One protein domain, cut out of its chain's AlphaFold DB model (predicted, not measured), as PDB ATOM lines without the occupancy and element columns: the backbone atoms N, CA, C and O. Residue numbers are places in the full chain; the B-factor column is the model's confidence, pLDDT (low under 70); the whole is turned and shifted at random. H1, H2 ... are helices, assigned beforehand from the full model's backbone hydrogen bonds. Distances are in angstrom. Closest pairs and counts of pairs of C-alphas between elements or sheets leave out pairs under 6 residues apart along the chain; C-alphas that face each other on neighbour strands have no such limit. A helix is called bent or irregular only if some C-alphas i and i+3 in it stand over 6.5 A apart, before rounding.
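What this domain is: This is residues 23 to 173 of the 212 residues of the protein "Membrane protein" of Pseudomonas aeruginosa (UniProt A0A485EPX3). A short helix, H4, is in the middle of a loosely built helical body, with H1, the arm H3b of the bent helix H3, residues 144 to 152 of H6, and H7 round it, while H2 packs on H3b with residues 44 to 45 alone. From this body two parts spread apart as an open V: on one side H2 and H3a, with a gap between them, reach out to the link that joins them, and on the other side the hairpin of H5 and H6 reaches out to residues 122 to 128 and 130 to 136, which stand free. The printed part has 151 residues with seven named helices, H1 to H7 in order, and no named strand; its class is all helix. It is only just loose, close to compact, with a radius of gyration of the C-alphas of 18.1 A and spans of 48 by 43 by 30 A.

Where its parts are: H1, residues 23 to 39, begins with C-alpha 23 at (409.231, 202.426, 272.071) and is 24.2 A long. H2, residues 44 to 67, measures 29.2 A; it has a kink of 72 degrees near residue 61 and is irregular, with C-alphas 62 and 65 7.2 A apart. H3, residues 72 to 98, was assigned as one helix by its hydrogen bonds but is bent, C-alphas 88 and 91 being 6.5 A apart; its arms are H3a, residues 72 to 88, 23.4 A, and H3b, residues 91 to 98. H4 is residues 103 to 111 and H5 residues 113 to 123. H6, residues 131 to 152, measures 31.6 A and is only just irregular, with C-alphas 132 and 135 6.7 A apart. H7, residues 163 to 172, ends with C-alpha 172 at (432.714, 206.969, 272.004).

How they stand to each other: H4 is the hub. With residues 32 to 36 alone, H1 touches H4, closest at the C-alphas of Arg 36 and Pro 103, 5.8 A. H6 touches H4 at a shallow tilt of 15 degrees, opposite ways, the C-alphas of Val 105 and Ala 151 coming closest at 5.6 A. H3b and H4 are a helical hairpin, closest at the C-alphas of Ile 97 and Pro 103, 6.2 A. H7 touches H3b, with the C-alphas of Ile 93 and Pro 165 closest at 5.3 A. H2 touches H3b with residues 44 to 45 alone, and H2 and H3a are apart, but only just, their closest C-alphas 8.4 A from each other. H5 and H6 are a helical hairpin at a steep tilt of 45 degrees. Every O i to N i+4 pair is within hydrogen-bond range in H3a, H3b, H4, H5 and H7; in H1 it is 11 of 13, in H2 16 of 20 and in H6 14 of 18.

The domain as a whole: The C-alphas farthest apart, of Arg 69 and Ala 153, are 51.5 A from each other. The printed part has no cut and no long link. The mean pLDDT of the printed part is 71.5, and it is under 70 at residue 89 and residues 100 to 138 and 140 to 173.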
ATOM      1  N   GLY A  23     408.795 203.655 272.729       86.31
ATOM      2  CA  GLY A  23     409.231 202.426 272.071       86.31
ATOM      3  C   GLY A  23     410.732 202.188 272.225       86.31
ATOM      4  O   GLY A  23     411.140 201.074 272.542       86.31
ATOM      5  N   MET A  24     411.549 203.235 272.085       85.19
ATOM      6  CA  MET A  24     412.991 203.169 272.328       85.19
ATOM      7  C   MET A  24     413.299 202.784 273.779       85.19
ATOM      8  O   MET A  24     414.083 201.865 274.000       85.19
ATOM      9  N   VAL A  25     412.664 203.435 274.760       83.75
ATOM     10  CA  VAL A  25     412.866 203.130 276.187       83.75
ATOM     11  C   VAL A  25     412.474 201.687 276.497       83.75
ATOM     12  O   VAL A  25     413.245 200.968 277.121       83.75
ATOM     13  N   LEU A  26     411.319 201.223 276.017       84.19
ATOM     14  CA  LEU A  26     410.860 199.850 276.248       84.19
ATOM     15  C   LEU A  26     411.768 198.813 275.576       84.19
ATOM     16  O   LEU A  26     412.140 197.818 276.202       84.19
ATOM     17  N   ALA A  27     412.154 199.043 274.319       82.44
ATOM     18  CA  ALA A  27     413.048 198.149 273.586       82.44
ATOM     19  C   ALA A  27     414.436 198.077 274.241       82.44
ATOM     20  O   ALA A  27     415.049 197.010 274.299       82.44
ATOM     21  N   TRP A  28     414.917 199.199 274.775       79.31
ATOM     22  CA  TRP A  28     416.196 199.269 275.470       79.31
ATOM     23  C   TRP A  28     416.143 198.583 276.842       79.31
ATOM     24  O   TRP A  28     416.959 197.701 277.116       79.31
ATOM     25  N   SER A  29     415.141 198.897 277.670       78.56
ATOM     26  CA  SER A  29     414.985 198.328 279.015       78.56
ATOM     27  C   SER A  29     414.726 196.818 278.999       78.56
ATOM     28  O   SER A  29     415.326 196.077 279.778       78.56
ATOM     29  N   SER A  30     413.882 196.333 278.079       81.81
ATOM     30  CA  SER A  30     413.642 194.889 277.906       81.81
ATOM     31  C   SER A  30     414.894 194.142 277.439       81.81
ATOM     32  O   SER A  30     415.100 192.988 277.818       81.81
ATOM     33  N   GLY A  31     415.771 194.817 276.688       78.88
ATOM     34  CA  GLY A  31     417.049 194.280 276.244       78.88
ATOM     35  C   GLY A  31     417.938 193.826 277.400       78.88
ATOM     36  O   GLY A  31     418.491 192.732 277.330       78.88
ATOM     37  N   PHE A  32     418.036 194.606 278.481       73.44
ATOM     38  CA  PHE A  32     418.851 194.243 279.647       73.44
ATOM     39  C   PHE A  32     418.283 193.060 280.430       73.44
ATOM     40  O   PHE A  32     419.036 192.177 280.845       73.44
ATOM     41  N   VAL A  33     416.959 193.014 280.598       78.56
ATOM     42  CA  VAL A  33     416.277 191.903 281.278       78.56
ATOM     43  C   VAL A  33     416.465 190.611 280.486       78.56
ATOM     44  O   VAL A  33     416.918 189.613 281.043       78.56
ATOM     45  N   GLY A  34     416.204 190.641 279.176       79.00
ATOM     46  CA  GLY A  34     416.416 189.488 278.302       79.00
ATOM     47  C   GLY A  34     417.880 189.050 278.260       79.00
ATOM     48  O   GLY A  34     418.163 187.854 278.268       79.00
ATOM     49  N   TYR A  35     418.817 190.004 278.288       76.44
ATOM     50  CA  TYR A  35     420.244 189.696 278.340       76.44
ATOM     51  C   TYR A  35     420.612 188.939 279.613       76.44
ATOM     52  O   TYR A  35     421.293 187.926 279.527       76.44
ATOM     53  N   ARG A  36     420.117 189.372 280.781       76.50
ATOM     54  CA  ARG A  36     420.346 188.673 282.053       76.50
ATOM     55  C   ARG A  36     419.916 187.206 281.984       76.50
ATOM     56  O   ARG A  36     420.714 186.349 282.335       76.50
ATOM     57  N   TYR A  37     418.707 186.929 281.496       80.50
ATOM     58  CA  TYR A  37     418.211 185.554 281.368       80.50
ATOM     59  C   TYR A  37     419.010 184.730 280.355       80.50
ATOM     60  O   TYR A  37     419.307 183.563 280.592       80.50
ATOM     61  N   ALA A  38     419.407 185.330 279.232       80.94
ATOM     62  CA  ALA A  38     420.201 184.634 278.224       80.94
ATOM     63  C   ALA A  38     421.615 184.272 278.720       80.94
ATOM     64  O   ALA A  38     422.190 183.289 278.257       80.94
ATOM     65  N   MET A  39     422.169 185.033 279.673       74.88
ATOM     66  CA  MET A  39     423.468 184.732 280.293       74.88
ATOM     67  C   MET A  39     423.440 183.507 281.207       74.88
ATOM     68  O   MET A  39     424.488 182.915 281.438       74.88
ATOM     69  N   GLU A  40     422.272 183.103 281.709       79.62
ATOM     70  CA  GLU A  40     422.144 181.885 282.524       79.62
ATOM     71  C   GLU A  40     422.273 180.612 281.671       79.62
ATOM     72  O   GLU A  40     422.585 179.549 282.196       79.62
ATOM     73  N   GLN A  41     422.062 180.722 280.354       82.31
ATOM     74  CA  GLN A  41     422.017 179.580 279.436       82.31
ATOM     75  C   GLN A  41     423.174 179.547 278.430       82.31
ATOM     76  O   GLN A  41     423.518 178.474 277.937       82.31
ATOM     77  N   ALA A  42     423.769 180.695 278.088       83.19
ATOM     78  CA  ALA A  42     424.787 180.779 277.042       83.19
ATOM     79  C   ALA A  42     425.873 181.837 277.322       83.19
ATOM     80  O   ALA A  42     425.616 182.832 278.006       83.19
ATOM     81  N   PRO A  43     427.081 181.681 276.737       82.94
ATOM     82  CA  PRO A  43     428.154 182.662 276.861       82.94
ATOM     83  C   PRO A  43     427.784 184.045 276.310       82.94
ATOM     84  O   PRO A  43     427.106 184.180 275.287       82.94
ATOM     85  N   VAL A  44     428.348 185.080 276.934       79.75
ATOM     86  CA  VAL A  44     428.145 186.512 276.647       79.75
ATOM     87  C   VAL A  44     428.228 186.873 275.160       79.75
ATOM     88  O   VAL A  44     427.339 187.524 274.596       79.75
ATOM     89  N   PHE A  45     429.292 186.423 274.497       82.19
ATOM     90  CA  PHE A  45     429.531 186.727 273.088       82.19
ATOM     91  C   PHE A  45     428.591 185.970 272.150       82.19
ATOM     92  O   PHE A  45     428.195 186.524 271.126       82.19
ATOM     93  N   LEU A  46     428.187 184.748 272.510       84.94
ATOM     94  CA  LEU A  46     427.278 183.940 271.696       84.94
ATOM     95  C   LEU A  46     425.862 184.528 271.712       84.94
ATOM     96  O   LEU A  46     425.242 184.696 270.662       84.94
ATOM     97  N   THR A  47     425.388 184.941 272.886       85.06
ATOM     98  CA  THR A  47     424.118 185.663 273.040       85.06
ATOM     99  C   THR A  47     424.126 186.988 272.276       85.06
ATOM    100  O   THR A  47     423.154 187.331 271.600       85.06
ATOM    101  N   SER A  48     425.237 187.731 272.338       83.56
ATOM    102  CA  SER A  48     425.395 188.980 271.582       83.56
ATOM    103  C   SER A  48     425.367 188.734 270.074       83.56
ATOM    104  O   SER A  48     424.653 189.440 269.360       83.56
ATOM    105  N   PHE A  49     426.074 187.708 269.593       87.25
ATOM    106  CA  PHE A  49     426.082 187.312 268.186       87.25
ATOM    107  C   PHE A  49     424.666 187.038 267.670       87.25
ATOM    108  O   PHE A  49     424.247 187.647 266.685       87.25
ATOM    109  N   TRP A  50     423.897 186.203 268.375       88.19
ATOM    110  CA  TRP A  50     422.526 185.881 267.976       88.19
ATOM    111  C   TRP A  50     421.596 187.092 268.007       88.19
ATOM    112  O   TRP A  50     420.792 187.260 267.091       88.19
ATOM    113  N   ARG A  51     421.751 187.997 268.982       87.56
ATOM    114  CA  ARG A  51     421.022 189.278 268.999       87.56
ATOM    115  C   ARG A  51     421.263 190.082 267.724       87.56
ATOM    116  O   ARG A  51     420.302 190.506 267.084       87.56
ATOM    117  N   PHE A  52     422.523 190.281 267.338       86.94
ATOM    118  CA  PHE A  52     422.850 191.043 266.129       86.94
ATOM    119  C   PHE A  52     422.439 190.310 264.848       86.94
ATOM    120  O   PHE A  52     421.973 190.966 263.918       86.94
ATOM    121  N   ALA A  53     422.534 188.979 264.812       90.19
ATOM    122  CA  ALA A  53     422.083 188.169 263.682       90.19
ATOM    123  C   ALA A  53     420.565 188.282 263.465       90.19
ATOM    124  O   ALA A  53     420.122 188.527 262.343       90.19
ATOM    125  N   VAL A  54     419.770 188.188 264.536       91.25
ATOM    126  CA  VAL A  54     418.311 188.359 264.474       91.25
ATOM    127  C   VAL A  54     417.946 189.790 264.079       91.25
ATOM    128  O   VAL A  54     417.126 189.984 263.183       91.25
ATOM    129  N   CYS A  55     418.583 190.808 264.673       89.44
ATOM    130  CA  CYS A  55     418.361 192.201 264.271       89.44
ATOM    131  C   CYS A  55     418.690 192.431 262.791       89.44
ATOM    132  O   CYS A  55     417.936 193.119 262.103       89.44
ATOM    133  N   LEU A  56     419.787 191.852 262.295       89.75
ATOM    134  CA  LEU A  56     420.142 191.922 260.884       89.75
ATOM    135  C   LEU A  56     419.061 191.256 260.032       89.75
ATOM    136  O   LEU A  56     418.564 191.904 259.122       89.75
ATOM    137  N   ALA A  57     418.647 190.028 260.344       92.44
ATOM    138  CA  ALA A  57     417.621 189.314 259.583       92.44
ATOM    139  C   ALA A  57     416.293 190.092 259.504       92.44
ATOM    140  O   ALA A  57     415.691 190.174 258.434       92.44
ATOM    141  N   LEU A  58     415.872 190.717 260.608       92.69
ATOM    142  CA  LEU A  58     414.638 191.505 260.669       92.69
ATOM    143  C   LEU A  58     414.743 192.839 259.919       92.69
ATOM    144  O   LEU A  58     413.786 193.251 259.269       92.69
ATOM    145  N   LEU A  59     415.883 193.530 260.003       88.69
ATOM    146  CA  LEU A  59     416.058 194.863 259.411       88.69
ATOM    147  C   LEU A  59     416.534 194.827 257.955       88.69
ATOM    148  O   LEU A  59     416.285 195.779 257.210       88.69
ATOM    149  N   LEU A  60     417.199 193.750 257.532       90.69
ATOM    150  CA  LEU A  60     417.733 193.591 256.183       90.69
ATOM    151  C   LEU A  60     416.689 193.823 255.080       90.69
ATOM    152  O   LEU A  60     417.010 194.606 254.187       90.69
ATOM    153  N   PRO A  61     415.460 193.261 255.110       91.19
ATOM    154  CA  PRO A  61     414.481 193.490 254.041       91.19
ATOM    155  C   PRO A  61     414.102 194.970 253.888       91.19
ATOM    156  O   PRO A  61     413.963 195.460 252.769       91.19
ATOM    157  N   PHE A  62     414.013 195.710 254.995       91.38
ATOM    158  CA  PHE A  62     413.693 197.141 254.979       91.38
ATOM    159  C   PHE A  62     414.880 197.998 254.528       91.38
ATOM    160  O   PHE A  62     414.707 199.011 253.849       91.38
ATOM    161  N   ALA A  63     416.099 197.595 254.887       87.00
ATOM    162  CA  ALA A  63     417.317 198.337 254.575       87.00
ATOM    163  C   ALA A  63     417.904 197.993 253.189       87.00
ATOM    164  O   ALA A  63     418.707 198.764 252.652       87.00
ATOM    165  N   TRP A  64     417.497 196.873 252.578       88.56
ATOM    166  CA  TRP A  64     418.095 196.308 251.360       88.56
ATOM    167  C   TRP A  64     418.152 197.296 250.190       88.56
ATOM    168  O   TRP A  64     419.193 197.460 249.547       88.56
ATOM    169  N   ALA A  65     417.052 198.012 249.943       87.25
ATOM    170  CA  ALA A  65     416.960 198.985 248.855       87.25
ATOM    171  C   ALA A  65     417.950 200.154 249.014       87.25
ATOM    172  O   ALA A  65     418.459 200.675 248.018       87.25
ATOM    173  N   GLY A  66     418.241 200.553 250.257       85.00
ATOM    174  CA  GLY A  66     419.241 201.571 250.575       85.00
ATOM    175  C   GLY A  66     420.668 201.033 250.466       85.00
ATOM    176  O   GLY A  66     421.522 201.685 249.867       85.00
ATOM    177  N   LEU A  67     420.909 199.819 250.973       83.31
ATOM    178  CA  LEU A  67     422.227 199.171 250.971       83.31
ATOM    179  C   LEU A  67     422.781 198.945 249.559       83.31
ATOM    180  O   LEU A  67     423.970 199.164 249.325       83.31
ATOM    181  N   ARG A  68     421.926 198.575 248.596       85.38
ATOM    182  CA  ARG A  68     422.329 198.355 247.193       85.38
ATOM    183  C   ARG A  68     422.836 199.611 246.481       85.38
ATOM    184  O   ARG A  68     423.517 199.499 245.469       85.38
ATOM    185  N   ARG A  69     422.493 200.801 246.982       87.94
ATOM    186  CA  ARG A  69     422.893 202.092 246.394       87.94
ATOM    187  C   ARG A  69     424.206 202.627 246.974       87.94
ATOM    188  O   ARG A  69     424.670 203.684 246.552       87.94
ATOM    189  N   LEU A  70     424.786 201.942 247.961       85.94
ATOM    190  CA  LEU A  70     426.004 202.384 248.634       85.94
ATOM    191  C   LEU A  70     427.250 202.035 247.815       85.94
ATOM    192  O   LEU A  70     427.444 200.904 247.382       85.94
ATOM    193  N   SER A  71     428.151 203.005 247.679       89.56
ATOM    194  CA  SER A  71     429.496 202.781 247.142       89.56
ATOM    195  C   SER A  71     430.358 201.948 248.101       89.56
ATOM    196  O   SER A  71     430.178 201.995 249.322       89.56
ATOM    197  N   ALA A  72     431.381 201.268 247.574       87.88
ATOM    198  CA  ALA A  72     432.344 200.499 248.374       87.88
ATOM    199  C   ALA A  72     433.000 201.333 249.499       87.88
ATOM    200  O   ALA A  72     433.256 200.843 250.600       87.88
ATOM    201  N   ARG A  73     433.215 202.636 249.264       85.06
ATOM    202  CA  ARG A  73     433.751 203.561 250.275       85.06
ATOM    203  C   ARG A  73     432.766 203.814 251.420       85.06
ATOM    204  O   ARG A  73     433.200 203.950 252.563       85.06
ATOM    205  N   GLN A  74     431.469 203.907 251.128       84.00
ATOM    206  CA  GLN A  74     430.427 204.067 252.148       84.00
ATOM    207  C   GLN A  74     430.266 202.785 252.963       84.00
ATOM    208  O   GLN A  74     430.219 202.863 254.189       84.00
ATOM    209  N   TRP A  75     430.307 201.626 252.303       89.19
ATOM    210  CA  TRP A  75     430.332 200.321 252.966       89.19
ATOM    211  C   TRP A  75     431.491 200.192 253.952       89.19
ATOM    212  O   TRP A  75     431.264 199.896 255.122       89.19
ATOM    213  N   ARG A  76     432.721 200.513 253.530       85.81
ATOM    214  CA  ARG A  76     433.894 200.455 254.415       85.81
ATOM    215  C   ARG A  76     433.775 201.394 255.615       85.81
ATOM    216  O   ARG A  76     434.159 201.024 256.718       85.81
ATOM    217  N   ARG A  77     433.248 202.608 255.417       80.75
ATOM    218  CA  ARG A  77     433.022 203.555 256.521       80.75
ATOM    219  C   ARG A  77     431.999 203.019 257.515       80.75
ATOM    220  O   ARG A  77     432.255 203.073 258.709       80.75
ATOM    221  N   GLN A  78     430.881 202.485 257.028       84.88
ATOM    222  CA  GLN A  78     429.837 201.946 257.893       84.88
ATOM    223  C   GLN A  78     430.313 200.700 258.647       84.88
ATOM    224  O   GLN A  78     430.054 200.579 259.840       84.88
ATOM    225  N   ALA A  79     431.065 199.821 257.978       85.44
ATOM    226  CA  ALA A  79     431.690 198.662 258.603       85.44
ATOM    227  C   ALA A  79     432.679 199.083 259.697       85.44
ATOM    228  O   ALA A  79     432.610 198.563 260.805       85.44
ATOM    229  N   LEU A  80     433.540 200.071 259.429       84.19
ATOM    230  CA  LEU A  80     434.488 200.573 260.425       84.19
ATOM    231  C   LEU A  80     433.774 201.177 261.637       84.19
ATOM    232  O   LEU A  80     434.155 200.883 262.760       84.19
ATOM    233  N   ILE A  81     432.728 201.981 261.423       83.69
ATOM    234  CA  ILE A  81     431.922 202.544 262.518       83.69
ATOM    235  C   ILE A  81     431.263 201.422 263.325       83.69
ATOM    236  O   ILE A  81     431.291 201.469 264.549       83.69
ATOM    237  N   GLY A  82     430.707 200.406 262.660       84.00
ATOM    238  CA  GLY A  82     430.099 199.254 263.324       84.00
ATOM    239  C   GLY A  82     431.103 198.460 264.159       84.00
ATOM    240  O   GLY A  82     430.832 198.170 265.320       84.00
ATOM    241  N   VAL A  83     432.284 198.177 263.603       83.88
ATOM    242  CA  VAL A  83     433.372 197.494 264.317       83.88
ATOM    243  C   VAL A  83     433.857 198.335 265.490       83.88
ATOM    244  O   VAL A  83     434.001 197.802 266.583       83.88
ATOM    245  N   LEU A  84     434.063 199.640 265.305       80.75
ATOM    246  CA  LEU A  84     434.524 200.529 266.370       80.75
ATOM    247  C   LEU A  84     433.478 200.661 267.484       80.75
ATOM    248  O   LEU A  84     433.828 200.631 268.656       80.75
ATOM    249  N   ALA A  85     432.196 200.760 267.131       77.00
ATOM    250  CA  ALA A  85     431.108 200.795 268.099       77.00
ATOM    251  C   ALA A  85     431.003 199.465 268.856       77.00
ATOM    252  O   ALA A  85     430.874 199.460 270.075       77.00
ATOM    253  N   TYR A  86     431.109 198.329 268.168       80.56
ATOM    254  CA  TYR A  86     431.048 197.026 268.823       80.56
ATOM    255  C   TYR A  86     432.277 196.775 269.704       80.56
ATOM    256  O   TYR A  86     432.132 196.499 270.889       80.56
ATOM    257  N   ALA A  87     433.484 196.906 269.154       77.94
ATOM    258  CA  ALA A  87     434.735 196.651 269.861       77.94
ATOM    259  C   ALA A  87     435.021 197.691 270.951       77.94
ATOM    260  O   ALA A  87     435.595 197.351 271.980       77.94
ATOM    261  N   GLY A  88     434.620 198.943 270.733       73.12
ATOM    262  CA  GLY A  88     434.802 200.029 271.688       73.12
ATOM    263  C   GLY A  88     433.770 200.004 272.806       73.12
ATOM    264  O   GLY A  88     434.133 200.215 273.949       73.12
ATOM    265  N   TYR A  89     432.501 199.714 272.519       68.88
ATOM    266  CA  TYR A  89     431.436 199.831 273.521       68.88
ATOM    267  C   TYR A  89     430.930 198.484 274.024       68.88
ATOM    268  O   TYR A  89     430.917 198.227 275.224       68.88
ATOM    269  N   ILE A  90     430.532 197.599 273.114       74.19
ATOM    270  CA  ILE A  90     429.842 196.355 273.471       74.19
ATOM    271  C   ILE A  90     430.820 195.292 273.979       74.19
ATOM    272  O   ILE A  90     430.541 194.636 274.979       74.19
ATOM    273  N   ALA A  91     431.976 195.127 273.334       76.62
ATOM    274  CA  ALA A  91     432.940 194.084 273.676       76.62
ATOM    275  C   ALA A  91     433.565 194.247 275.079       76.62
ATOM    276  O   ALA A  91     433.655 193.240 275.780       76.62
ATOM    277  N   PRO A  92     433.943 195.453 275.551       73.12
ATOM    278  CA  PRO A  92     434.475 195.628 276.903       73.12
ATOM    279  C   PRO A  92     433.411 195.392 277.976       73.12
ATOM    280  O   PRO A  92     433.709 194.792 279.004       73.12
ATOM    281  N   ILE A  93     432.163 195.798 277.716       71.50
ATOM    282  CA  ILE A  93     431.023 195.529 278.603       71.50
ATOM    283  C   ILE A  93     430.760 194.022 278.674       71.50
ATOM    284  O   ILE A  93     430.651 193.462 279.763       71.50
ATOM    285  N   ALA A  94     430.719 193.348 277.523       74.62
ATOM    286  CA  ALA A  94     430.582 191.900 277.457       74.62
ATOM    287  C   ALA A  94     431.722 191.194 278.214       74.62
ATOM    288  O   ALA A  94     431.474 190.291 279.011       74.62
ATOM    289  N   LYS A  95     432.966 191.651 278.039       74.38
ATOM    290  CA  LYS A  95     434.114 191.081 278.746       74.38
ATOM    291  C   LYS A  95     434.032 191.297 280.256       74.38
ATOM    292  O   LYS A  95     434.322 190.374 281.006       74.38
ATOM    293  N   ALA A  96     433.599 192.473 280.711       70.75
ATOM    294  CA  ALA A  96     433.373 192.743 282.131       70.75
ATOM    295  C   ALA A  96     432.326 191.786 282.731       70.75
ATOM    296  O   ALA A  96     432.510 191.297 283.844       70.75
ATOM    297  N   ILE A  97     431.270 191.467 281.976       71.50
ATOM    298  CA  ILE A  97     430.245 190.506 282.405       71.50
ATOM    299  C   ILE A  97     430.810 189.085 282.491       71.50
ATOM    300  O   ILE A  97     430.566 188.388 283.473       71.50
ATOM    301  N   GLU A  98     431.616 188.671 281.512       70.81
ATOM    302  CA  GLU A  98     432.314 187.377 281.544       70.81
ATOM    303  C   GLU A  98     433.254 187.260 282.759       70.81
ATOM    304  O   GLU A  98     433.385 186.192 283.346       70.81
ATOM    305  N   LEU A  99     433.857 188.375 283.185       70.56
ATOM    306  CA  LEU A  99     434.715 188.472 284.373       70.56
ATOM    307  C   LEU A  99     433.936 188.499 285.705       70.56
ATOM    308  O   LEU A  99     434.533 188.727 286.757       70.56
ATOM    309  N   GLY A 100     432.619 188.273 285.677       65.62
ATOM    310  CA  GLY A 100     431.776 188.133 286.867       65.62
ATOM    311  C   GLY A 100     430.991 189.386 287.260       65.62
ATOM    312  O   GLY A 100     430.305 189.378 288.285       65.62
ATOM    313  N   VAL A 101     431.038 190.465 286.468       66.56
ATOM    314  CA  VAL A 101     430.163 191.628 286.687       66.56
ATOM    315  C   VAL A 101     428.735 191.260 286.287       66.56
ATOM    316  O   VAL A 101     428.473 190.851 285.160       66.56
ATOM    317  N   SER A 102     427.768 191.426 287.191       69.44
ATOM    318  CA  SER A 102     426.377 191.136 286.829       69.44
ATOM    319  C   SER A 102     425.882 192.075 285.708       69.44
ATOM    320  O   SER A 102     426.211 193.267 285.718       69.44
ATOM    321  N   PRO A 103     425.027 191.603 284.778       67.62
ATOM    322  CA  PRO A 103     424.464 192.437 283.713       67.62
ATOM    323  C   PRO A 103     423.745 193.694 284.223       67.62
ATOM    324  O   PRO A 103     423.743 194.717 283.545       67.62
ATOM    325  N   GLY A 104     423.167 193.639 285.430       65.50
ATOM    326  CA  GLY A 104     422.517 194.788 286.067       65.50
ATOM    327  C   GLY A 104     423.502 195.882 286.485       65.50
ATOM    328  O   GLY A 104     423.226 197.061 286.290       65.50
ATOM    329  N   VAL A 105     424.682 195.507 286.987       65.19
ATOM    330  CA  VAL A 105     425.750 196.472 287.305       65.19
ATOM    331  C   VAL A 105     426.313 197.075 286.017       65.19
ATOM    332  O   VAL A 105     426.514 198.283 285.946       65.19
ATOM    333  N   ALA A 106     426.489 196.267 284.968       66.81
ATOM    334  CA  ALA A 106     426.903 196.757 283.654       66.81
ATOM    335  C   ALA A 106     425.885 197.735 283.029       66.81
ATOM    336  O   ALA A 106     426.292 198.733 282.436       66.81
ATOM    337  N   ALA A 107     424.580 197.486 283.193       65.25
ATOM    338  CA  ALA A 107     423.515 198.396 282.767       65.25
ATOM    339  C   ALA A 107     423.580 199.734 283.517       65.25
ATOM    340  O   ALA A 107     423.588 200.786 282.889       65.25
ATOM    341  N   LEU A 108     423.753 199.695 284.840       65.44
ATOM    342  CA  LEU A 108     423.928 200.906 285.645       65.44
ATOM    343  C   LEU A 108     425.175 201.688 285.235       65.44
ATOM    344  O   LEU A 108     425.119 202.907 285.120       65.44
ATOM    345  N   MET A 109     426.287 201.009 284.945       65.19
ATOM    346  CA  MET A 109     427.472 201.672 284.403       65.19
ATOM    347  C   MET A 109     427.193 202.313 283.045       65.19
ATOM    348  O   MET A 109     427.600 203.451 282.840       65.19
ATOM    349  N   ALA A 110     426.472 201.637 282.146       65.19
ATOM    350  CA  ALA A 110     426.008 202.221 280.884       65.19
ATOM    351  C   ALA A 110     425.131 203.470 281.109       65.19
ATOM    352  O   ALA A 110     425.251 204.444 280.367       65.19
ATOM    353  N   ASP A 111     424.333 203.491 282.174       66.06
ATOM    354  CA  ASP A 111     423.504 204.634 282.568       66.06
ATOM    355  C   ASP A 111     424.293 205.764 283.261       66.06
ATOM    356  O   ASP A 111     423.766 206.864 283.432       66.06
ATOM    357  N   LEU A 112     425.574 205.556 283.597       62.81
ATOM    358  CA  LEU A 112     426.503 206.626 283.999       62.81
ATOM    359  C   LEU A 112     427.081 207.386 282.791       62.81
ATOM    360  O   LEU A 112     427.656 208.462 282.957       62.81
ATOM    361  N   LEU A 113     426.919 206.887 281.563       64.62
ATOM    362  CA  LEU A 113     427.407 207.536 280.337       64.62
ATOM    363  C   LEU A 113     426.869 208.972 280.149       64.62
ATOM    364  O   LEU A 113     427.668 209.864 279.857       64.62
ATOM    365  N   PRO A 114     425.572 209.271 280.379       61.91
ATOM    366  CA  PRO A 114     425.040 210.635 280.345       61.91
ATOM    367  C   PRO A 114     425.668 211.538 281.409       61.91
ATOM    368  O   PRO A 114     425.866 212.726 281.162       61.91
ATOM    369  N   LEU A 115     426.010 210.979 282.575       62.94
ATOM    370  CA  LEU A 115     426.686 211.700 283.649       62.94
ATOM    371  C   LEU A 115     428.123 212.041 283.250       62.94
ATOM    372  O   LEU A 115     428.550 213.178 283.428       62.94
ATOM    373  N   LEU A 116     428.839 211.093 282.640       61.12
ATOM    374  CA  LEU A 116     430.170 211.327 282.084       61.12
ATOM    375  C   LEU A 116     430.130 212.391 280.980       61.12
ATOM    376  O   LEU A 116     430.977 213.279 280.958       61.12
ATOM    377  N   VAL A 117     429.124 212.360 280.102       61.97
ATOM    378  CA  VAL A 117     428.917 213.387 279.067       61.97
ATOM    379  C   VAL A 117     428.591 214.748 279.688       61.97
ATOM    380  O   VAL A 117     429.119 215.759 279.227       61.97
ATOM    381  N   ALA A 118     427.772 214.798 280.741       60.84
ATOM    382  CA  ALA A 118     427.465 216.031 281.464       60.84
ATOM    383  C   ALA A 118     428.702 216.602 282.178       60.84
ATOM    384  O   ALA A 118     428.955 217.801 282.091       60.84
ATOM    385  N   LEU A 119     429.511 215.753 282.816       63.03
ATOM    386  CA  LEU A 119     430.784 216.133 283.436       63.03
ATOM    387  C   LEU A 119     431.794 216.619 282.392       63.03
ATOM    388  O   LEU A 119     432.403 217.671 282.563       63.03
ATOM    389  N   LEU A 120     431.922 215.916 281.267       59.00
ATOM    390  CA  LEU A 120     432.754 216.353 280.147       59.00
ATOM    391  C   LEU A 120     432.263 217.687 279.575       59.00
ATOM    392  O   LEU A 120     433.084 218.530 279.236       59.00
ATOM    393  N   ALA A 121     430.953 217.933 279.521       57.94
ATOM    394  CA  ALA A 121     430.409 219.224 279.104       57.94
ATOM    395  C   ALA A 121     430.749 220.371 280.078       57.94
ATOM    396  O   ALA A 121     430.813 221.518 279.641       57.94
ATOM    397  N   LEU A 122     430.997 220.072 281.359       58.19
ATOM    398  CA  LEU A 122     431.494 221.041 282.345       58.19
ATOM    399  C   LEU A 122     433.007 221.287 282.213       58.19
ATOM    400  O   LEU A 122     433.468 222.392 282.488       58.19
ATOM    401  N   VAL A 123     433.775 220.276 281.789       54.69
ATOM    402  CA  VAL A 123     435.244 220.343 281.669       54.69
ATOM    403  C   VAL A 123     435.699 220.867 280.301       54.69
ATOM    404  O   VAL A 123     436.743 221.512 280.212       54.69
ATOM    405  N   LEU A 124     434.936 220.632 279.227       53.66
ATOM    406  CA  LEU A 124     435.265 221.134 277.891       53.66
ATOM    407  C   LEU A 124     435.008 222.654 277.812       53.66
ATOM    408  O   LEU A 124     433.851 223.089 277.838       53.66
ATOM    409  N   PRO A 125     436.051 223.488 277.632       43.19
ATOM    410  CA  PRO A 125     435.883 224.932 277.565       43.19
ATOM    411  C   PRO A 125     435.221 225.306 276.231       43.19
ATOM    412  O   PRO A 125     435.837 225.211 275.172       43.19
ATOM    413  N   GLY A 126     433.951 225.726 276.262       52.53
ATOM    414  CA  GLY A 126     433.267 226.248 275.069       52.53
ATOM    415  C   GLY A 126     431.738 226.203 275.087       52.53
ATOM    416  O   GLY A 126     431.105 226.970 274.361       52.53
ATOM    417  N   GLN A 127     431.125 225.367 275.927       50.53
ATOM    418  CA  GLN A 127     429.667 225.291 276.080       50.53
ATOM    419  C   GLN A 127     429.259 226.012 277.371       50.53
ATOM    420  O   GLN A 127     429.382 225.473 278.464       50.53
ATOM    421  N   ARG A 128     428.797 227.264 277.268       52.44
ATOM    422  CA  ARG A 128     428.272 228.008 278.428       52.44
ATOM    423  C   ARG A 128     426.983 227.342 278.924       52.44
ATOM    424  O   ARG A 128     425.914 227.584 278.360       52.44
ATOM    425  N   THR A 129     427.073 226.537 279.977       56.47
ATOM    426  CA  THR A 129     425.912 225.976 280.681       56.47
ATOM    427  C   THR A 129     425.119 227.104 281.337       56.47
ATOM    428  O   THR A 129     425.649 227.878 282.138       56.47
ATOM    429  N   ARG A 130     423.844 227.247 280.967       61.78
ATOM    430  CA  ARG A 130     422.969 228.294 281.512       61.78
ATOM    431  C   ARG A 130     422.632 227.978 282.980       61.78
ATOM    432  O   ARG A 130     422.420 226.807 283.292       61.78
ATOM    433  N   PRO A 131     422.479 228.983 283.864       62.06
ATOM    434  CA  PRO A 131     422.161 228.773 285.283       62.06
ATOM    435  C   PRO A 131     420.921 227.890 285.521       62.06
ATOM    436  O   PRO A 131     420.906 227.077 286.433       62.06
ATOM    437  N   GLY A 132     419.915 227.969 284.643       66.62
ATOM    438  CA  GLY A 132     418.700 227.145 284.723       66.62
ATOM    439  C   GLY A 132     418.859 225.664 284.342       66.62
ATOM    440  O   GLY A 132     417.901 224.914 284.477       66.62
ATOM    441  N   GLN A 133     420.026 225.220 283.860       61.41
ATOM    442  CA  GLN A 133     420.289 223.807 283.525       61.41
ATOM    443  C   GLN A 133     420.876 223.016 284.704       61.41
ATOM    444  O   GLN A 133     420.804 221.790 284.719       61.41
ATOM    445  N   TRP A 134     421.402 223.713 285.713       68.94
ATOM    446  CA  TRP A 134     421.963 223.121 286.926       68.94
ATOM    447  C   TRP A 134     421.003 222.220 287.709       68.94
ATOM    448  O   TRP A 134     421.441 221.137 288.086       68.94
ATOM    449  N   PRO A 135     419.716 222.570 287.923       69.62
ATOM    450  CA  PRO A 135     418.824 221.685 288.667       69.62
ATOM    451  C   PRO A 135     418.568 220.358 287.940       69.62
ATOM    452  O   PRO A 135     418.513 219.318 288.584       69.62
ATOM    453  N   GLY A 136     418.487 220.357 286.603       63.44
ATOM    454  CA  GLY A 136     418.349 219.123 285.820       63.44
ATOM    455  C   GLY A 136     419.611 218.257 285.848       63.44
ATOM    456  O   GLY A 136     419.517 217.037 285.962       63.44
ATOM    457  N   ILE A 137     420.790 218.885 285.803       65.31
ATOM    458  CA  ILE A 137     422.076 218.187 285.943       65.31
ATOM    459  C   ILE A 137     422.190 217.583 287.345       65.31
ATOM    460  O   ILE A 137     422.462 216.395 287.462       65.31
ATOM    461  N   ALA A 138     421.927 218.365 288.395       69.06
ATOM    462  CA  ALA A 138     421.982 217.906 289.780       69.06
ATOM    463  C   ALA A 138     420.995 216.760 290.043       69.06
ATOM    464  O   ALA A 138     421.372 215.766 290.658       69.06
ATOM    465  N   LEU A 139     419.766 216.854 289.525       73.44
ATOM    466  CA  LEU A 139     418.768 215.788 289.630       73.44
ATOM    467  C   LEU A 139     419.213 214.513 288.895       73.44
ATOM    468  O   LEU A 139     419.066 213.418 289.432       73.44
ATOM    469  N   GLY A 140     419.799 214.647 287.701       63.72
ATOM    470  CA  GLY A 140     420.369 213.523 286.957       63.72
ATOM    471  C   GLY A 140     421.532 212.859 287.699       63.72
ATOM    472  O   GLY A 140     421.561 211.638 287.824       63.72
ATOM    473  N   VAL A 141     422.449 213.655 288.259       67.12
ATOM    474  CA  VAL A 141     423.568 213.167 289.086       67.12
ATOM    475  C   VAL A 141     423.042 212.427 290.316       67.12
ATOM    476  O   VAL A 141     423.477 211.311 290.592       67.12
ATOM    477  N   ALA A 142     422.086 213.017 291.036       67.25
ATOM    478  CA  ALA A 142     421.514 212.432 292.243       67.25
ATOM    479  C   ALA A 142     420.801 211.104 291.955       67.25
ATOM    480  O   ALA A 142     421.030 210.131 292.668       67.25
ATOM    481  N   GLY A 143     419.999 211.031 290.886       65.25
ATOM    482  CA  GLY A 143     419.325 209.795 290.480       65.25
ATOM    483  C   GLY A 143     420.304 208.672 290.130       65.25
ATOM    484  O   GLY A 143     420.087 207.526 290.514       65.25
ATOM    485  N   VAL A 144     421.417 209.004 289.469       61.50
ATOM    486  CA  VAL A 144     422.464 208.037 289.110       61.50
ATOM    487  C   VAL A 144     423.235 207.551 290.337       61.50
ATOM    488  O   VAL A 144     423.448 206.348 290.483       61.50
ATOM    489  N   LEU A 145     423.629 208.450 291.243       65.12
ATOM    490  CA  LEU A 145     424.296 208.069 292.494       65.12
ATOM    491  C   LEU A 145     423.376 207.216 293.377       65.12
ATOM    492  O   LEU A 145     423.827 206.234 293.967       65.12
ATOM    493  N   TRP A 146     422.083 207.550 293.410       66.81
ATOM    494  CA  TRP A 146     421.075 206.782 294.130       66.81
ATOM    495  C   TRP A 146     420.873 205.386 293.521       66.81
ATOM    496  O   TRP A 146     420.908 204.385 294.224       66.81
ATOM    497  N   ALA A 147     420.735 205.272 292.200       61.88
ATOM    498  CA  ALA A 147     420.600 203.971 291.544       61.88
ATOM    499  C   ALA A 147     421.892 203.127 291.618       61.88
ATOM    500  O   ALA A 147     421.838 201.900 291.736       61.88
ATOM    501  N   GLY A 148     423.060 203.775 291.574       57.12
ATOM    502  CA  GLY A 148     424.373 203.130 291.556       57.12
ATOM    503  C   GLY A 148     424.860 202.616 292.915       57.12
ATOM    504  O   GLY A 148     425.634 201.655 292.949       57.12
ATOM    505  N   HIS A 149     424.403 203.187 294.039       61.03
ATOM    506  CA  HIS A 149     424.885 202.782 295.370       61.03
ATOM    507  C   HIS A 149     424.587 201.304 295.680       61.03
ATOM    508  O   HIS A 149     425.386 200.627 296.325       61.03
ATOM    509  N   ALA A 150     423.451 200.782 295.204       55.72
ATOM    510  CA  ALA A 150     423.036 199.400 295.447       55.72
ATOM    511  C   ALA A 150     423.875 198.393 294.642       55.72
ATOM    512  O   ALA A 150     424.098 197.267 295.080       55.72
ATOM    513  N   ALA A 151     424.381 198.814 293.481       53.09
ATOM    514  CA  ALA A 151     425.233 198.001 292.622       53.09
ATOM    515  C   ALA A 151     426.687 197.939 293.099       53.09
ATOM    516  O   ALA A 151     427.308 196.885 292.999       53.09
ATOM    517  N   LEU A 152     427.210 199.035 293.655       53.47
ATOM    518  CA  LEU A 152     428.566 199.097 294.217       53.47
ATOM    519  C   LEU A 152     428.704 198.290 295.520       53.47
ATOM    520  O   LEU A 152     429.782 197.777 295.808       53.47
ATOM    521  N   ALA A 153     427.614 198.127 296.278       51.88
ATOM    522  CA  ALA A 153     427.585 197.309 297.491       51.88
ATOM    523  C   ALA A 153     427.696 195.791 297.215       51.88
ATOM    524  O   ALA A 153     428.056 195.021 298.103       51.88
ATOM    525  N   LEU A 154     427.436 195.344 295.980       54.16
ATOM    526  CA  LEU A 154     427.547 193.944 295.556       54.16
ATOM    527  C   LEU A 154     428.984 193.639 295.087       54.16
ATOM    528  O   LEU A 154     429.225 193.332 293.921       54.16
ATOM    529  N   GLY A 155     429.956 193.745 295.999       51.78
ATOM    530  CA  GLY A 155     431.391 193.548 295.750       51.78
ATOM    531  C   GLY A 155     431.795 192.117 295.359       51.78
ATOM    532  O   GLY A 155     432.413 191.415 296.153       51.78
ATOM    533  N   ARG A 156     431.463 191.674 294.137       55.09
ATOM    534  CA  ARG A 156     431.804 190.332 293.615       55.09
ATOM    535  C   ARG A 156     432.805 190.298 292.451       55.09
ATOM    536  O   ARG A 156     433.250 189.213 292.102       55.09
ATOM    537  N   ALA A 157     433.182 191.439 291.868       54.38
ATOM    538  CA  ALA A 157     434.094 191.509 290.718       54.38
ATOM    539  C   ALA A 157     435.314 192.414 290.994       54.38
ATOM    540  O   ALA A 157     435.187 193.391 291.741       54.38
ATOM    541  N   PRO A 158     436.494 192.118 290.412       54.91
ATOM    542  CA  PRO A 158     437.721 192.867 290.665       54.91
ATOM    543  C   PRO A 158     437.621 194.318 290.168       54.91
ATOM    544  O   PRO A 158     437.081 194.586 289.097       54.91
ATOM    545  N   GLY A 159     438.189 195.259 290.932       57.81
ATOM    546  CA  GLY A 159     438.044 196.712 290.742       57.81
ATOM    547  C   GLY A 159     438.333 197.239 289.327       57.81
ATOM    548  O   GLY A 159     437.712 198.199 288.881       57.81
ATOM    549  N   TRP A 160     439.237 196.587 288.592       54.22
ATOM    550  CA  TRP A 160     439.607 196.959 287.223       54.22
ATOM    551  C   TRP A 160     438.533 196.605 286.181       54.22
ATOM    552  O   TRP A 160     438.454 197.268 285.148       54.22
ATOM    553  N   ALA A 161     437.667 195.618 286.453       54.84
ATOM    554  CA  ALA A 161     436.578 195.218 285.555       54.84
ATOM    555  C   ALA A 161     435.527 196.332 285.399       54.84
ATOM    556  O   ALA A 161     434.946 196.501 284.328       54.84
ATOM    557  N   TYR A 162     435.357 197.156 286.435       55.72
ATOM    558  CA  TYR A 162     434.535 198.369 286.424       55.72
ATOM    559  C   TYR A 162     435.124 199.488 285.542       55.72
ATOM    560  O   TYR A 162     434.396 200.362 285.073       55.72
ATOM    561  N   GLY A 163     436.430 199.454 285.259       55.03
ATOM    562  CA  GLY A 163     437.094 200.408 284.367       55.03
ATOM    563  C   GLY A 163     436.850 200.136 282.879       55.03
ATOM    564  O   GLY A 163     436.943 201.058 282.072       55.03
ATOM    565  N   LEU A 164     436.501 198.900 282.500       58.50
ATOM    566  CA  LEU A 164     436.308 198.515 281.094       58.50
ATOM    567  C   LEU A 164     435.107 199.216 280.429       58.50
ATOM    568  O   LEU A 164     435.278 199.735 279.325       58.50
ATOM    569  N   PRO A 165     433.919 199.300 281.063       55.88
ATOM    570  CA  PRO A 165     432.800 200.080 280.538       55.88
ATOM    571  C   PRO A 165     433.151 201.563 280.398       55.88
ATOM    572  O   PRO A 165     432.861 202.160 279.366       55.88
ATOM    573  N   LEU A 166     433.849 202.142 281.382       58.84
ATOM    574  CA  LEU A 166     434.292 203.542 281.352       58.84
ATOM    575  C   LEU A 166     435.278 203.809 280.204       58.84
ATOM    576  O   LEU A 166     435.141 204.801 279.489       58.84
ATOM    577  N   LEU A 167     436.228 202.900 279.966       61.09
ATOM    578  CA  LEU A 167     437.136 202.960 278.816       61.09
ATOM    579  C   LEU A 167     436.383 202.858 277.483       61.09
ATOM    580  O   LEU A 167     436.693 203.590 276.542       61.09
ATOM    581  N   GLY A 168     435.355 202.011 277.411       55.00
ATOM    582  CA  GLY A 168     434.516 201.906 276.221       55.00
ATOM    583  C   GLY A 168     433.675 203.153 275.942       55.00
ATOM    584  O   GLY A 168     433.475 203.542 274.789       55.00
ATOM    585  N   MET A 169     433.251 203.855 276.993       58.34
ATOM    586  CA  MET A 169     432.598 205.161 276.875       58.34
ATOM    587  C   MET A 169     433.551 206.241 276.382       58.34
ATOM    588  O   MET A 169     433.155 207.072 275.569       58.34
ATOM    589  N   LEU A 170     434.814 206.216 276.814       57.88
ATOM    590  CA  LEU A 170     435.844 207.132 276.320       57.88
ATOM    591  C   LEU A 170     436.171 206.894 274.838       57.88
ATOM    592  O   LEU A 170     436.489 207.848 274.133       57.88
ATOM    593  N   ALA A 171     436.010 205.665 274.335       54.88
ATOM    594  CA  ALA A 171     436.143 205.371 272.906       54.88
ATOM    595  C   ALA A 171     435.035 206.025 272.047       54.88
ATOM    596  O   ALA A 171     435.276 206.342 270.881       54.88
ATOM    597  N   LEU A 172     433.847 206.256 272.622       49.28
ATOM    598  CA  LEU A 172     432.714 206.969 272.004       49.28
ATOM    599  C   LEU A 172     432.618 208.451 272.406       49.28
ATOM    600  O   LEU A 172     431.849 209.203 271.803       49.28
ATOM    601  N   GLY A 173     433.379 208.870 273.420       46.75
ATOM    602  CA  GLY A 173     433.477 210.249 273.881       46.75
ATOM    603  C   GLY A 173     434.020 211.179 272.791       46.75
ATOM    604  O   GLY A 173     434.623 210.721 271.815       46.75
TER     605      GLY A 173